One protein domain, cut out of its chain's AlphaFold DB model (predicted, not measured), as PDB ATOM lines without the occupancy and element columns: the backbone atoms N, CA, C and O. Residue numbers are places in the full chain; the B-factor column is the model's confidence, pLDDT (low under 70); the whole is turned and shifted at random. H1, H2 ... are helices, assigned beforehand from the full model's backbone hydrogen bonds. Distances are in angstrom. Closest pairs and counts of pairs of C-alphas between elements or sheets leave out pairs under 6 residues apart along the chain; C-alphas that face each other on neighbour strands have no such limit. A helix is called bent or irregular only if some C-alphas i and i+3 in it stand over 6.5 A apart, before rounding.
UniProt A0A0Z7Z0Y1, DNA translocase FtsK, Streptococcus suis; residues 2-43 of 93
ATOM      1  N   SER A   2      12.101 -22.449  13.713       89.69
ATOM      2  CA  SER A   2      11.198 -22.840  14.803       89.69
ATOM      3  C   SER A   2      11.775 -22.417  16.163       89.69
ATOM      4  O   SER A   2      12.975 -22.168  16.283       89.69
ATOM      5  N   TYR A   3      10.932 -22.346  17.195       89.31
ATOM      6  CA  TYR A   3      11.376 -22.064  18.567       89.31
ATOM      7  C   TYR A   3      12.423 -23.079  19.058       89.31
ATOM      8  O   TYR A   3      13.426 -22.704  19.666       89.31
ATOM      9  N   THR A   4      12.231 -24.360  18.741       92.94
ATOM     10  CA  THR A   4      13.153 -25.440  19.116       92.94
ATOM     11  C   THR A   4      14.512 -25.291  18.434       92.94
ATOM     12  O   THR A   4      15.541 -25.448  19.092       92.94
ATOM     13  N   ASP A   5      14.530 -24.921  17.148       92.75
ATOM     14  CA  ASP A   5      15.781 -24.663  16.423       92.75
ATOM     15  C   ASP A   5      16.542 -23.485  17.041       92.75
ATOM     16  O   ASP A   5      17.762 -23.543  17.197       92.75
ATOM     17  N   PHE A   6      15.818 -22.428  17.432       91.81
ATOM     18  CA  PHE A   6      16.413 -21.260  18.073       91.81
ATOM     19  C   PHE A   6      17.069 -21.612  19.412       91.81
ATOM     20  O   PHE A   6      18.213 -21.224  19.635       91.81
ATOM     21  N   ILE A   7      16.389 -22.364  20.288       93.00
ATOM     22  CA  ILE A   7      16.970 -22.771  21.578       93.00
ATOM     23  C   ILE A   7      18.240 -23.585  21.360       93.00
ATOM     24  O   ILE A   7      19.245 -23.339  22.027       93.00
ATOM     25  N   LYS A   8      18.211 -24.531  20.415       92.44
ATOM     26  CA  LYS A   8      19.376 -25.358  20.111       92.44
ATOM     27  C   LYS A   8      20.557 -24.498  19.668       92.44
ATOM     28  O   LYS A   8      21.645 -24.632  20.216       92.44
ATOM     29  N   LEU A   9      20.330 -23.562  18.745       92.06
ATOM     30  CA  LEU A   9      21.349 -22.597  18.330       92.06
ATOM     31  C   LEU A   9      21.866 -21.783  19.528       92.06
ATOM     32  O   LEU A   9      23.074 -21.668  19.715       92.06
ATOM     33  N   TYR A  10      20.969 -21.245  20.357       91.06
ATOM     34  CA  TYR A  10      21.330 -20.408  21.502       91.06
ATOM     35  C   TYR A  10      22.207 -21.158  22.513       91.06
ATOM     36  O   TYR A  10      23.236 -20.642  22.936       91.06
ATOM     37  N   GLN A  11      21.841 -22.394  22.860       90.50
ATOM     38  CA  GLN A  11      22.546 -23.200  23.862       90.50
ATOM     39  C   GLN A  11      23.827 -23.859  23.336       90.50
ATOM     40  O   GLN A  11      24.775 -24.066  24.097       90.50
ATOM     41  N   GLU A  12      23.857 -24.251  22.062       92.56
ATOM     42  CA  GLU A  12      24.963 -25.034  21.498       92.56
ATOM     43  C   GLU A  12      25.982 -24.188  20.732       92.56
ATOM     44  O   GLU A  12      27.113 -24.637  20.572       92.56
ATOM     45  N   SER A  13      25.635 -22.965  20.312       89.38
ATOM     46  CA  SER A  13      26.526 -22.070  19.549       89.38
ATOM     47  C   SER A  13      27.916 -21.936  20.175       89.38
ATOM     48  O   SER A  13      28.920 -22.180  19.508       89.38
ATOM     49  N   LEU A  14      27.993 -21.660  21.480       84.06
ATOM     50  CA  LEU A  14      29.273 -21.519  22.177       84.06
ATOM     51  C   LEU A  14      30.096 -22.814  22.188       84.06
ATOM     52  O   LEU A  14      31.321 -22.752  22.107       84.06
ATOM     53  N   LYS A  15      29.449 -23.989  22.229       91.06
ATOM     54  CA  LYS A  15      30.141 -25.295  22.201       91.06
ATOM     55  C   LYS A  15      30.850 -25.540  20.872       91.06
ATOM     56  O   LYS A  15      31.808 -26.305  20.827       91.06
ATOM     57  N   VAL A  16      30.385 -24.894  19.806       93.38
ATOM     58  CA  VAL A  16      30.971 -24.968  18.463       93.38
ATOM     59  C   VAL A  16      31.756 -23.704  18.093       93.38
ATOM     60  O   VAL A  16      32.079 -23.499  16.928       93.38
ATOM     61  N   GLY A  17      32.074 -22.849  19.074       89.62
ATOM     62  CA  GLY A  17      32.866 -21.635  18.865       89.62
ATOM     63  C   GLY A  17      32.114 -20.483  18.191       89.62
ATOM     64  O   GLY A  17      32.741 -19.535  17.723       89.62
ATOM     65  N   VAL A  18      30.782 -20.536  18.136       91.00
ATOM     66  CA  VAL A  18      29.940 -19.473  17.579       91.00
ATOM     67  C   VAL A  18      29.475 -18.545  18.699       91.00
ATOM     68  O   VAL A  18      28.838 -18.980  19.655       91.00
ATOM     69  N   GLN A  19      29.758 -17.249  18.563       88.06
ATOM     70  CA  GLN A  19      29.221 -16.207  19.439       88.06
ATOM     71  C   GLN A  19      27.979 -15.577  18.810       88.06
ATOM     72  O   GLN A  19      28.006 -15.136  17.661       88.06
ATOM     73  N   LEU A  20      26.890 -15.516  19.574       88.25
ATOM     74  CA  LEU A  20      25.645 -14.889  19.141       88.25
ATOM     75  C   LEU A  20      25.551 -13.472  19.704       88.25
ATOM     76  O   LEU A  20      25.487 -13.277  20.915       88.25
ATOM     77  N   ILE A  21      25.494 -12.486  18.809       90.12
ATOM     78  CA  ILE A  21      25.251 -11.085  19.152       90.12
ATOM     79  C   ILE A  21      23.869 -10.715  18.625       90.12
ATOM     80  O   ILE A  21      23.628 -10.736  17.418       90.12
ATOM     81  N   ILE A  22      22.951 -10.386  19.535       87.94
ATOM     82  CA  ILE A  22      21.562 -10.063  19.198       87.94
ATOM     83  C   ILE A  22      21.327  -8.576  19.452       87.94
ATOM     84  O   ILE A  22      21.279  -8.127  20.595       87.94
ATOM     85  N   GLY A  23      21.164  -7.813  18.371       88.62
ATOM     86  CA  GLY A  23      20.764  -6.410  18.421       88.62
ATOM     87  C   GLY A  23      19.256  -6.270  18.239       88.62
ATOM     88  O   GLY A  23      18.699  -6.772  17.263       88.62
ATOM     89  N   ALA A  24      18.583  -5.577  19.154       85.69
ATOM     90  CA  ALA A  24      17.154  -5.315  19.035       85.69
ATOM     91  C   ALA A  24      16.752  -4.009  19.725       85.69
ATOM     92  O   ALA A  24      17.308  -3.621  20.751       85.69
ATOM     93  N   GLN A  25      15.734  -3.347  19.179       85.88
ATOM     94  CA  GLN A  25      15.078  -2.227  19.849       85.88
ATOM     95  C   GLN A  25      14.169  -2.732  20.974       85.88
ATOM     96  O   GLN A  25      13.611  -3.830  20.887       85.88
ATOM     97  N   LYS A  26      13.926  -1.889  21.987       82.62
ATOM     98  CA  LYS A  26      13.018  -2.197  23.107       82.62
ATOM     99  C   LYS A  26      11.670  -2.749  22.630       82.62
ATOM    100  O   LYS A  26      11.233  -3.785  23.117       82.62
ATOM    101  N   SER A  27      11.035  -2.091  21.659       84.12
ATOM    102  CA  SER A  27       9.731  -2.490  21.100       84.12
ATOM    103  C   SER A  27       9.728  -3.916  20.545       84.12
ATOM    104  O   SER A  27       8.752  -4.643  20.704       84.12
ATOM    105  N   SER A  28      10.839  -4.340  19.940       81.69
ATOM    106  CA  SER A  28      10.993  -5.694  19.408       81.69
ATOM    107  C   SER A  28      11.119  -6.724  20.522       81.69
ATOM    108  O   SER A  28      10.541  -7.797  20.410       81.69
ATOM    109  N   LEU A  29      11.798  -6.374  21.616       78.00
ATOM    110  CA  LEU A  29      11.990  -7.254  22.770       78.00
ATOM    111  C   LEU A  29      10.761  -7.331  23.686       78.00
ATOM    112  O   LEU A  29      10.685  -8.227  24.515       78.00
ATOM    113  N   LEU A  30       9.781  -6.437  23.555       75.44
ATOM    114  CA  LEU A  30       8.515  -6.501  24.302       75.44
ATOM    115  C   LEU A  30       7.498  -7.495  23.719       75.44
ATOM    116  O   LEU A  30       6.446  -7.705  24.318       75.44
ATOM    117  N   LYS A  31       7.796  -8.110  22.572       77.12
ATOM    118  CA  LYS A  31       6.921  -9.108  21.948       77.12
ATOM    119  C   LYS A  31       6.819 -10.378  22.801       77.12
ATOM    120  O   LYS A  31       7.753 -10.746  23.507       77.12
ATOM    121  N   THR A  32       5.694 -11.076  22.670       77.69
ATOM    122  CA  THR A  32       5.380 -12.341  23.359       77.69
ATOM    123  C   THR A  32       5.967 -13.581  22.670       77.69
ATOM    124  O   THR A  32       5.561 -14.701  22.971       77.69
ATOM    125  N   ASP A  33       6.920 -13.401  21.747       87.44
ATOM    126  CA  ASP A  33       7.593 -14.511  21.070       87.44
ATOM    127  C   ASP A  33       8.371 -15.365  22.084       87.44
ATOM    128  O   ASP A  33       9.111 -14.837  22.921       87.44
ATOM    129  N   LEU A  34       8.213 -16.689  22.005       89.50
ATOM    130  CA  LEU A  34       8.847 -17.627  22.935       89.50
ATOM    131  C   LEU A  34      10.378 -17.524  22.911       89.50
ATOM    132  O   LEU A  34      11.013 -17.640  23.956       89.50
ATOM    133  N   SER A  35      10.970 -17.240  21.752       89.31
ATOM    134  CA  SER A  35      12.417 -17.059  21.587       89.31
ATOM    135  C   SER A  35      12.896 -15.814  22.330       89.31
ATOM    136  O   SER A  35      13.916 -15.836  23.010       89.31
ATOM    137  N   ILE A  36      12.123 -14.727  22.259       88.25
ATOM    138  CA  ILE A  36      12.427 -13.466  22.951       88.25
ATOM    139  C   ILE A  36      12.290 -13.632  24.461       88.25
ATOM    140  O   ILE A  36      13.131 -13.138  25.215       88.25
ATOM    141  N   LYS A  37      11.256 -14.353  24.907       88.88
ATOM    142  CA  LYS A  37      11.102 -14.726  26.314       88.88
ATOM    143  C   LYS A  37      12.312 -15.533  26.795       88.88
ATOM    144  O   LYS A  37      12.901 -15.179  27.811       88.88
ATOM    145  N   TYR A  38      12.726 -16.534  26.020       90.88
ATOM    146  CA  TYR A  38      13.882 -17.366  26.338       90.88
ATOM    147  C   TYR A  38      15.180 -16.549  26.446       90.88
ATOM    148  O   TYR A  38      15.919 -16.718  27.413       90.88
ATOM    149  N   ILE A  39      15.435 -15.618  25.515       89.62
ATOM    150  CA  ILE A  39      16.602 -14.717  25.581       89.62
ATOM    151  C   ILE A  39      16.607 -13.942  26.898       89.62
ATOM    152  O   ILE A  39      17.625 -13.919  27.575       89.62
ATOM    153  N   LYS A  40      15.481 -13.326  27.279       86.69
ATOM    154  CA  LYS A  40      15.381 -12.515  28.506       86.69
ATOM    155  C   LYS A  40      15.646 -13.320  29.776       86.69
ATOM    156  O   LYS A  40      16.302 -12.821  30.679       86.69
ATOM    157  N   GLU A  41      15.131 -14.545  29.842       88.38
ATOM    158  CA  GLU A  41      15.300 -15.434  31.000       88.38
ATOM    159  C   GLU A  41      16.728 -15.989  31.117       88.38
ATOM    160  O   GLU A  41      17.161 -16.319  32.215       88.38
ATOM    161  N   ASN A  42      17.468 -16.066  30.005       89.56
ATOM    162  CA  ASN A  42      18.817 -16.643  29.942       89.56
ATOM    163  C   ASN A  42      19.886 -15.595  29.575       89.56
ATOM    164  O   ASN A  42      20.945 -15.933  29.036       89.56
ATOM    165  N   LEU A  43      19.597 -14.314  29.813       88.50
ATOM    166  CA  LEU A  43      20.481 -13.204  29.483       88.50
ATOM    167  C   LEU A  43      21.557 -13.052  30.562       88.50
ATOM    168  O   LEU A  43      21.271 -12.597  31.663       88.50
TER     169      LEU A  43
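Overview. This is residues 2 to 43 of the 93 residues of the protein "DNA translocase FtsK" of Streptococcus suis (UniProt A0A0Z7Z0Y1). Three helices and an outstretched link make an open loop: H1 runs out toward one end of the long axis, residues 17 to 25 stretch back to the short helix H2 at the other end, and the chain then turns into H3, which packs on the first residues of H1. The last part of H1, with Gly 17, sticks out at its end of the loop. The printed part has 42 residues with three named helices, in the order H1, H2, H3, and no named strand, and its class is all helix. The whole is only just compact, close to loose, with a radius of gyration of the C-alphas of 10.8 A, and elongated, spanning 31 by 19 by 16 A.

Along the chain. H1 holds residues 3 to 16 and measures 19.8 A from first to last C-alpha; it begins at C-alpha 3 at (11.376, -22.064, 18.567) and ends at C-alpha 16 at (30.971, -24.968, 18.463). H1 is irregular, with C-alphas 11 and 14 7.1 A apart, where about 5 A is the distance in a regular helix. H2 holds residues 26 to 29, four residues. H3 holds residues 34 to 41 and measures 10.6 A; it ends at C-alpha 41 at (15.300, -15.434, 31.000).

Arrangement. H1 touches H3 with residues 3 to 7 alone, and their closest C-alphas, those of Tyr 3 and Ser 35, are 5.9 A apart. The lines of H1 and H3 stand at a steep tilt of 48 degrees, and the two run the same way. H1 and H2 are apart, though they follow each other in the chain. H2 is close to H3 but not clearly touching it; their closest C-alphas, those of Leu 29 and Ile 36, are 6.2 A apart. In H3 each pair of O i and N i+4 is within hydrogen-bond range, in H1 8 of 10 are, and H2 is too short for such a pair but has its one pair of O i and N i+3 within range.

Size, cuts and confidence. The two C-alphas farthest apart are those of Val 16 and Ser 27, at 31.0 A. The C-alphas of Ser 2 and Leu 43, the first and last printed, are 19.9 A apart. Residues 12 to 17, of which 12 to 16 belong to H1, stand free. The link from H1 to H2, residues 17 to 25, is short, and the link from H2 to H3, residues 30 to 33, is tight. The printed part has no cut. The mean pLDDT of the printed part is 88.0, and no printed residue is under 70.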